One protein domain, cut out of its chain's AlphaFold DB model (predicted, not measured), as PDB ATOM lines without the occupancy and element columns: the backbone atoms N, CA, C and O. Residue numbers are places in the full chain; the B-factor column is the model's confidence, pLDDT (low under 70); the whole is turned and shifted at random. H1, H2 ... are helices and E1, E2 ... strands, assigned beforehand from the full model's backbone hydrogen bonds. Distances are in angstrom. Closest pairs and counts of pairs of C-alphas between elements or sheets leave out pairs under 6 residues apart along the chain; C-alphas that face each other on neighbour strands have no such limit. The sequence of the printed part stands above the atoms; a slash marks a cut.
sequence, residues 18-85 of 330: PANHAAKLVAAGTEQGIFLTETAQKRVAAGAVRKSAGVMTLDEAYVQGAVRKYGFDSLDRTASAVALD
ATOM      1  N   PRO A  18      90.659 243.381 292.906       92.81
ATOM      2  CA  PRO A  18      91.399 243.910 294.052       92.81
ATOM      3  C   PRO A  18      92.159 245.204 293.749       92.81
ATOM      4  O   PRO A  18      92.061 246.155 294.521       92.81
ATOM      5  N   ALA A  19      92.866 245.262 292.615       91.75
ATOM      6  CA  ALA A  19      93.628 246.445 292.219       91.75
ATOM      7  C   ALA A  19      92.700 247.618 291.864       91.75
ATOM      8  O   ALA A  19      92.898 248.728 292.355       91.75
ATOM      9  N   ASN A  20      91.646 247.363 291.079       90.56
ATOM     10  CA  ASN A  20      90.685 248.392 290.673       90.56
ATOM     11  C   ASN A  20      89.925 248.978 291.879       90.56
ATOM     12  O   ASN A  20      89.856 250.191 292.058       90.56
ATOM     13  N   HIS A  21      89.395 248.128 292.763       92.31
ATOM     14  CA  HIS A  21      88.650 248.585 293.939       92.31
ATOM     15  C   HIS A  21      89.536 249.359 294.917       92.31
ATOM     16  O   HIS A  21      89.074 250.333 295.506       92.31
ATOM     17  N   ALA A  22      90.802 248.959 295.078       93.44
ATOM     18  CA  ALA A  22      91.759 249.721 295.872       93.44
ATOM     19  C   ALA A  22      92.009 251.113 295.266       93.44
ATOM     20  O   ALA A  22      91.942 252.103 295.988       93.44
ATOM     21  N   ALA A  23      92.217 251.207 293.947       91.56
ATOM     22  CA  ALA A  23      92.411 252.485 293.262       91.56
ATOM     23  C   ALA A  23      91.187 253.409 293.395       91.56
ATOM     24  O   ALA A  23      91.335 254.575 293.757       91.56
ATOM     25  N   LYS A  24      89.973 252.876 293.194       90.62
ATOM     26  CA  LYS A  24      88.719 253.623 293.388       90.62
ATOM     27  C   LYS A  24      88.566 254.128 294.819       90.62
ATOM     28  O   LYS A  24      88.145 255.260 295.015       90.62
ATOM     29  N   LEU A  25      88.928 253.314 295.812       91.75
ATOM     30  CA  LEU A  25      88.848 253.702 297.219       91.75
ATOM     31  C   LEU A  25      89.822 254.838 297.559       91.75
ATOM     32  O   LEU A  25      89.439 255.765 298.264       91.75
ATOM     33  N   VAL A  26      91.045 254.798 297.022       89.81
ATOM     34  CA  VAL A  26      92.040 255.873 297.191       89.81
ATOM     35  C   VAL A  26      91.595 257.168 296.504       89.81
ATOM     36  O   VAL A  26      91.849 258.248 297.021       89.81
ATOM     37  N   ALA A  27      90.911 257.076 295.360       88.62
ATOM     38  CA  ALA A  27      90.450 258.241 294.603       88.62
ATOM     39  C   ALA A  27      89.107 258.829 295.087       88.62
ATOM     40  O   ALA A  27      88.726 259.910 294.640       88.62
ATOM     41  N   ALA A  28      88.373 258.139 295.968       86.25
ATOM     42  CA  ALA A  28      87.003 258.506 296.345       86.25
ATOM     43  C   ALA A  28      86.894 259.731 297.270       86.25
ATOM     44  O   ALA A  28      85.803 260.280 297.425       86.25
ATOM     45  N   GLY A  29      87.986 260.158 297.908       84.31
ATOM     46  CA  GLY A  29      87.954 261.250 298.875       84.31
ATOM     47  C   GLY A  29      89.314 261.892 299.114       84.31
ATOM     48  O   GLY A  29      90.327 261.485 298.554       84.31
ATOM     49  N   THR A  30      89.316 262.923 299.955       86.69
ATOM     50  CA  THR A  30      90.514 263.690 300.337       86.69
ATOM     51  C   THR A  30      91.000 263.381 301.751       86.69
ATOM     52  O   THR A  30      92.029 263.904 302.173       86.69
ATOM     53  N   GLU A  31      90.251 262.562 302.492       87.94
ATOM     54  CA  GLU A  31      90.564 262.202 303.871       87.94
ATOM     55  C   GLU A  31      91.838 261.360 303.946       87.94
ATOM     56  O   GLU A  31      92.040 260.423 303.170       87.94
ATOM     57  N   GLN A  32      92.696 261.673 304.913       87.62
ATOM     58  CA  GLN A  32      93.912 260.906 305.161       87.62
ATOM     59  C   GLN A  32      93.593 259.646 305.972       87.62
ATOM     60  O   GLN A  32      92.844 259.693 306.949       87.62
ATOM     61  N   GLY A  33      94.183 258.511 305.596       88.94
ATOM     62  CA  GLY A  33      94.007 257.259 306.329       88.94
ATOM     63  C   GLY A  33      94.350 256.015 305.516       88.94
ATOM     64  O   GLY A  33      94.784 256.096 304.367       88.94
ATOM     65  N   ILE A  34      94.141 254.849 306.133       91.12
ATOM     66  CA  ILE A  34      94.260 253.544 305.478       91.12
ATOM     67  C   ILE A  34      92.857 252.965 305.355       91.12
ATOM     68  O   ILE A  34      92.256 252.520 306.333       91.12
ATOM     69  N   PHE A  35      92.340 252.957 304.134       91.69
ATOM     70  CA  PHE A  35      90.988 252.506 303.840       91.69
ATOM     71  C   PHE A  35      91.015 251.083 303.289       91.69
ATOM     72  O   PHE A  35      91.840 250.737 302.443       91.69
ATOM     73  N   LEU A  36      90.096 250.244 303.766       92.06
ATOM     74  CA  LEU A  36      89.964 248.859 303.325       92.06
ATOM     75  C   LEU A  36      88.654 248.665 302.566       92.06
ATOM     76  O   LEU A  36      87.598 249.112 303.013       92.06
ATOM     77  N   THR A  37      88.711 247.930 301.455       91.50
ATOM     78  CA  THR A  37      87.510 247.450 300.758       91.50
ATOM     79  C   THR A  37      86.720 246.499 301.660       91.50
ATOM     80  O   THR A  37      87.307 245.842 302.519       91.50
ATOM     81  N   GLU A  38      85.412 246.348 301.451       89.12
ATOM     82  CA  GLU A  38      84.577 245.438 302.259       89.12
ATOM     83  C   GLU A  38      85.145 244.013 302.338       89.12
ATOM     84  O   GLU A  38      85.155 243.382 303.396       89.12
ATOM     85  N   THR A  39      85.677 243.505 301.224       90.50
ATOM     86  CA  THR A  39      86.322 242.187 301.170       90.50
ATOM     87  C   THR A  39      87.566 242.125 302.056       90.50
ATOM     88  O   THR A  39      87.782 241.113 302.719       90.50
ATOM     89  N   ALA A  40      88.371 243.191 302.098       91.94
ATOM     90  CA  ALA A  40      89.539 243.273 302.972       91.94
ATOM     91  C   ALA A  40      89.145 243.453 304.449       91.94
ATOM     92  O   ALA A  40      89.762 242.843 305.319       91.94
ATOM     93  N   GLN A  41      88.076 244.203 304.741       91.25
ATOM     94  CA  GLN A  41      87.552 244.366 306.104       91.25
ATOM     95  C   GLN A  41      87.135 243.024 306.724       91.25
ATOM     96  O   GLN A  41      87.404 242.767 307.893       91.25
ATOM     97  N   LYS A  42      86.564 242.111 305.928       90.88
ATOM     98  CA  LYS A  42      86.207 240.747 306.374       90.88
ATOM     99  C   LYS A  42      87.416 239.860 306.708       90.88
ATOM    100  O   LYS A  42      87.234 238.760 307.224       90.88
ATOM    101  N   ARG A  43      88.640 240.284 306.372       90.56
ATOM    102  CA  ARG A  43      89.883 239.518 306.579       90.56
ATOM    103  C   ARG A  43      90.731 240.035 307.741       90.56
ATOM    104  O   ARG A  43      91.676 239.351 308.128       90.56
ATOM    105  N   VAL A  44      90.426 241.216 308.277       89.56
ATOM    106  CA  VAL A  44      91.127 241.778 309.440       89.56
ATOM    107  C   VAL A  44      90.431 241.388 310.744       89.56
ATOM    108  O   VAL A  44      89.289 240.931 310.741       89.56
ATOM    109  N   ALA A  45      91.133 241.531 311.870       86.81
ATOM    110  CA  ALA A  45      90.569 241.213 313.180       86.81
ATOM    111  C   ALA A  45      89.352 242.098 313.514       86.81
ATOM    112  O   ALA A  45      89.253 243.244 313.070       86.81
ATOM    113  N   ALA A  46      88.442 241.583 314.345       83.31
ATOM    114  CA  ALA A  46      87.315 242.365 314.845       83.31
ATOM    115  C   ALA A  46      87.811 243.642 315.550       83.31
ATOM    116  O   ALA A  46      88.743 243.594 316.353       83.31
ATOM    117  N   GLY A  47      87.207 244.789 315.229       83.50
ATOM    118  CA  GLY A  47      87.602 246.092 315.780       83.50
ATOM    119  C   GLY A  47      88.851 246.728 315.152       83.50
ATOM    120  O   GLY A  47      89.231 247.820 315.573       83.50
ATOM    121  N   ALA A  48      89.466 246.094 314.142       88.12
ATOM    122  CA  ALA A  48      90.601 246.661 313.407       88.12
ATOM    123  C   ALA A  48      90.218 247.879 312.555       88.12
ATOM    124  O   ALA A  48      91.067 248.704 312.246       88.12
ATOM    125  N   VAL A  49      88.948 247.997 312.168       89.94
ATOM    126  CA  VAL A  49      88.425 249.140 311.417       89.94
ATOM    127  C   VAL A  49      87.557 249.966 312.352       89.94
ATOM    128  O   VAL A  49      86.676 249.423 313.023       89.94
ATOM    129  N   ARG A  50      87.806 251.274 312.402       86.69
ATOM    130  CA  ARG A  50      87.073 252.220 313.247       86.69
ATOM    131  C   ARG A  50      86.554 253.386 312.427       86.69
ATOM    132  O   ARG A  50      87.138 253.772 311.417       86.69
ATOM    133  N   LYS A  51      85.455 253.970 312.897       83.75
ATOM    134  CA  LYS A  51      84.908 255.197 312.330       83.75
ATOM    135  C   LYS A  51      85.660 256.394 312.913       83.75
ATOM    136  O   LYS A  51      85.597 256.613 314.118       83.75
ATOM    137  N   SER A  52      86.331 257.164 312.065       77.94
ATOM    138  CA  SER A  52      86.980 258.433 312.411       77.94
ATOM    139  C   SER A  52      86.501 259.510 311.443       77.94
ATOM    140  O   SER A  52      86.442 259.263 310.243       77.94
ATOM    141  N   ALA A  53      86.076 260.669 311.957       77.56
ATOM    142  CA  ALA A  53      85.533 261.773 311.150       77.56
ATOM    143  C   ALA A  53      84.445 261.355 310.130       77.56
ATOM    144  O   ALA A  53      84.314 261.929 309.056       77.56
ATOM    145  N   GLY A  54      83.648 260.332 310.453       78.19
ATOM    146  CA  GLY A  54      82.601 259.827 309.559       78.19
ATOM    147  C   GLY A  54      83.036 258.710 308.603       78.19
ATOM    148  O   GLY A  54      82.159 258.033 308.068       78.19
ATOM    149  N   VAL A  55      84.337 258.445 308.463       81.94
ATOM    150  CA  VAL A  55      84.898 257.468 307.519       81.94
ATOM    151  C   VAL A  55      85.457 256.247 308.250       81.94
ATOM    152  O   VAL A  55      85.997 256.350 309.350       81.94
ATOM    153  N   MET A  56      85.306 255.063 307.654       86.19
ATOM    154  CA  MET A  56      85.878 253.821 308.182       86.19
ATOM    155  C   MET A  56      87.349 253.700 307.776       86.19
ATOM    156  O   MET A  56      87.648 253.548 306.595       86.19
ATOM    157  N   THR A  57      88.255 253.735 308.749       90.44
ATOM    158  CA  THR A  57      89.709 253.653 308.549       90.44
ATOM    159  C   THR A  57      90.315 252.566 309.436       90.44
ATOM    160  O   THR A  57      89.726 252.167 310.446       90.44
ATOM    161  N   LEU A  58      91.476 252.048 309.044       91.62
ATOM    162  CA  LEU A  58      92.235 251.086 309.837       91.62
ATOM    163  C   LEU A  58      92.757 251.757 311.115       91.62
ATOM    164  O   LEU A  58      93.315 252.851 311.074       91.62
ATOM    165  N   ASP A  59      92.574 251.090 312.250       90.75
ATOM    166  CA  ASP A  59      93.024 251.558 313.555       90.75
ATOM    167  C   ASP A  59      94.554 251.537 313.657       90.75
ATOM    168  O   ASP A  59      95.208 250.547 313.320       90.75
ATOM    169  N   GLU A  60      95.139 252.620 314.164       88.25
ATOM    170  CA  GLU A  60      96.594 252.757 314.241       88.25
ATOM    171  C   GLU A  60      97.221 251.699 315.160       88.25
ATOM    172  O   GLU A  60      98.266 251.136 314.830       88.25
ATOM    173  N   ALA A  61      96.566 251.334 316.269       89.81
ATOM    174  CA  ALA A  61      97.083 250.292 317.154       89.81
ATOM    175  C   ALA A  61      97.109 248.918 316.465       89.81
ATOM    176  O   ALA A  61      98.047 248.140 316.677       89.81
ATOM    177  N   TYR A  62      96.135 248.635 315.592       90.56
ATOM    178  CA  TYR A  62      96.145 247.443 314.744       90.56
ATOM    179  C   TYR A  62      97.322 247.455 313.756       90.56
ATOM    180  O   TYR A  62      98.028 246.450 313.632       90.56
ATOM    181  N   VAL A  63      97.592 248.597 313.110       88.62
ATOM    182  CA  VAL A  63      98.746 248.770 312.208       88.62
ATOM    183  C   VAL A  63     100.062 248.539 312.951       88.62
ATOM    184  O   VAL A  63     100.881 247.734 312.512       88.62
ATOM    185  N   GLN A  64     100.243 249.158 314.119       88.06
ATOM    186  CA  GLN A  64     101.439 248.976 314.950       88.06
ATOM    187  C   GLN A  64     101.611 247.519 315.408       88.06
ATOM    188  O   GLN A  64     102.725 246.993 315.474       88.06
ATOM    189  N   GLY A  65     100.504 246.830 315.703       89.06
ATOM    190  CA  GLY A  65     100.499 245.391 315.960       89.06
ATOM    191  C   GLY A  65     101.016 244.578 314.769       89.06
ATOM    192  O   GLY A  65     101.861 243.700 314.949       89.06
ATOM    193  N   ALA A  66     100.561 244.895 313.555       87.38
ATOM    194  CA  ALA A  66     101.016 244.236 312.333       87.38
ATOM    195  C   ALA A  66     102.505 244.493 312.052       87.38
ATOM    196  O   ALA A  66     103.227 243.546 311.745       87.38
ATOM    197  N   VAL A  67     102.985 245.729 312.223       86.81
ATOM    198  CA  VAL A  67     104.403 246.080 312.021       86.81
ATOM    199  C   VAL A  67     105.316 245.254 312.924       86.81
ATOM    200  O   VAL A  67     106.276 244.651 312.446       86.81
ATOM    201  N   ARG A  68     104.968 245.143 314.211       87.31
ATOM    202  CA  ARG A  68     105.709 244.312 315.172       87.31
ATOM    203  C   ARG A  68     105.672 242.827 314.826       87.31
ATOM    204  O   ARG A  68     106.659 242.132 315.035       87.31
ATOM    205  N   LYS A  69     104.539 242.335 314.319       90.00
ATOM    206  CA  LYS A  69     104.347 240.914 314.004       90.00
ATOM    207  C   LYS A  69     105.118 240.469 312.763       90.00
ATOM    208  O   LYS A  69     105.652 239.365 312.760       90.00
ATOM    209  N   TYR A  70     105.112 241.278 311.705       86.12
ATOM    210  CA  TYR A  70     105.653 240.880 310.402       86.12
ATOM    211  C   TYR A  70     107.075 241.384 310.143       86.12
ATOM    212  O   TYR A  70     107.673 240.953 309.164       86.12
ATOM    213  N   GLY A  71     107.625 242.239 311.015       78.56
ATOM    214  CA  GLY A  71     109.028 242.651 310.955       78.56
ATOM    215  C   GLY A  71     109.386 243.338 309.638       78.56
ATOM    216  O   GLY A  71     110.324 242.918 308.969       78.56
ATOM    217  N   PHE A  72     108.614 244.353 309.239       79.00
ATOM    218  CA  PHE A  72     108.918 245.127 308.034       79.00
ATOM    219  C   PHE A  72     110.243 245.883 308.183       79.00
ATOM    220  O   PHE A  72     110.525 246.440 309.246       79.00
ATOM    221  N   ASP A  73     111.015 245.952 307.100       71.12
ATOM    222  CA  ASP A  73     112.204 246.797 307.044       71.12
ATOM    223  C   ASP A  73     111.815 248.269 307.232       71.12
ATOM    224  O   ASP A  73     110.899 248.780 306.580       71.12
ATOM    225  N   SER A  74     112.523 248.971 308.122       70.00
ATOM    226  CA  SER A  74     112.366 250.419 308.265       70.00
ATOM    227  C   SER A  74     112.873 251.104 306.993       70.00
ATOM    228  O   SER A  74     114.053 251.021 306.639       70.00
ATOM    229  N   LEU A  75     111.970 251.820 306.320       67.25
ATOM    230  CA  LEU A  75     112.289 252.675 305.176       67.25
ATOM    231  C   LEU A  75     113.057 253.943 305.591       67.25
ATOM    232  O   LEU A  75     113.510 254.684 304.720       67.25
ATOM    233  N   ASP A  76     113.244 254.191 306.893       64.19
ATOM    234  CA  ASP A  76     113.741 255.465 307.416       64.19
ATOM    235  C   ASP A  76     115.171 255.758 306.979       64.19
ATOM    236  O   ASP A  76     115.502 256.917 306.759       64.19
ATOM    237  N   ARG A  77     116.030 254.746 306.786       57.81
ATOM    238  CA  ARG A  77     117.400 254.985 306.294       57.81
ATOM    239  C   ARG A  77     117.411 255.469 304.846       57.81
ATOM    240  O   ARG A  77     118.136 256.406 304.532       57.81
ATOM    241  N   THR A  78     116.594 254.867 303.986       63.09
ATOM    242  CA  THR A  78     116.475 255.252 302.572       63.09
ATOM    243  C   THR A  78     115.750 256.587 302.434       63.09
ATOM    244  O   THR A  78     116.214 257.460 301.710       63.09
ATOM    245  N   ALA A  79     114.656 256.785 303.173       66.44
ATOM    246  CA  ALA A  79     113.906 258.037 303.187       66.44
ATOM    247  C   ALA A  79     114.739 259.193 303.752       66.44
ATOM    248  O   ALA A  79     114.746 260.273 303.172       66.44
ATOM    249  N   SER A  80     115.504 258.956 304.824       66.56
ATOM    250  CA  SER A  80     116.436 259.947 305.370       66.56
ATOM    251  C   SER A  80     117.571 260.234 304.397       66.56
ATOM    252  O   SER A  80     117.906 261.391 304.218       66.56
ATOM    253  N   ALA A  81     118.141 259.230 303.720       65.75
ATOM    254  CA  ALA A  81     119.169 259.464 302.703       65.75
ATOM    255  C   ALA A  81     118.645 260.305 301.525       65.75
ATOM    256  O   ALA A  81     119.359 261.180 301.051       65.75
ATOM    257  N   VAL A  82     117.395 260.091 301.099       66.12
ATOM    258  CA  VAL A  82     116.725 260.923 300.083       66.12
ATOM    259  C   VAL A  82     116.427 262.329 300.612       66.12
ATOM    260  O   VAL A  82     116.619 263.298 299.892       66.12
ATOM    261  N   ALA A  83     115.983 262.463 301.862       63.25
ATOM    262  CA  ALA A  83     115.712 263.760 302.486       63.25
ATOM    263  C   ALA A  83     116.992 264.564 302.794       63.25
ATOM    264  O   ALA A  83     116.945 265.788 302.863       63.25
ATOM    265  N   LEU A  84     118.120 263.874 302.993       62.91
ATOM    266  CA  LEU A  84     119.453 264.442 303.212       62.91
ATOM    267  C   LEU A  84     120.209 264.703 301.902       62.91
ATOM    268  O   LEU A  84     121.225 265.400 301.931       62.91
ATOM    269  N   ASP A  85     119.740 264.164 300.770       63.69
ATOM    270  CA  ASP A  85     120.253 264.515 299.447       63.69
ATOM    271  C   ASP A  85     119.825 265.953 299.124       63.69
ATOM    272  O   ASP A  85     118.717 266.230 298.667       63.69
TER     273      ASP A  85
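This is residues 18 to 85 of the 330 residues of an uncharacterized protein of Bradyrhizobium diazoefficiens SEMIA 5080 (UniProt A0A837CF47). A small hairpin of two strands, E1 and E2, makes a small body with the short helix H2 and the helix H1, and the link from H1 to H2 runs between H1 and the hairpin. From this body an arm sticks out, made of residues 64 to 85: the later part of H3, a link and the helix H4 at its far end. The printed part has 68 residues with four named helices and two named strands in the order H1 H2 E1 E2 H3 H4. The sheet has the order E1 - E2, antiparallel, and the class is mostly helix. The whole is loose, with a radius of gyration of the C-alphas of 14.6 A and spans of 39 by 28 by 25 A.

Find C-alpha 49 at (88.425, 249.140, 311.417), where E1 begins; it holds residues 49 to 52 and is 9.5 A long. E2, residues 55 to 58, follows and measures 10.0 A. Then look for H3, residues 60 to 70, 15.4 A long and the longest helix by residues. H4, residues 76 to 84, measures 11.4 A and ends with C-alpha 84 at (119.453, 264.442, 303.212). Before the sheet come H2, residues 38 to 41, 5.0 A long, and H1, residues 18 to 27, 14.4 A long, which begins with C-alpha 18 at (91.399, 243.910, 294.052).

Start at the hairpin of E1 and E2, whose directions stand at 136 degrees. Its C-alphas 51 and 56 face each other at 4.5 A; N 50 and O 57 are within hydrogen-bond range at 2.9 A, as are N 55 and O 52 at 2.9 A. The closest C-alphas of H2 and E1 are those of Gln 41 and Val 49, 7.2 A apart. H1 and H2 are near each other, with 5 pairs of C-alphas within 10 A. H1 is apart from E1 and from E2. A tight link of 1 residue joins E2 to H3. H3 and H4 touch no helix. In H1, H3 and H4 every O i to N i+4 pair is within hydrogen-bond range; H2 is too short for such a pair.

The two C-alphas farthest apart are those of Ala 46 and Asp 85, at 42.6 A. Residues 64 to 85 stand free, and the body without them has 46 residues and spans 25 by 23 by 16 A. The printed part has no cut, and no link is long. The mean pLDDT of the printed part is 83.7, but look at the B-factor column of residues 75 to 85, where it is under 70.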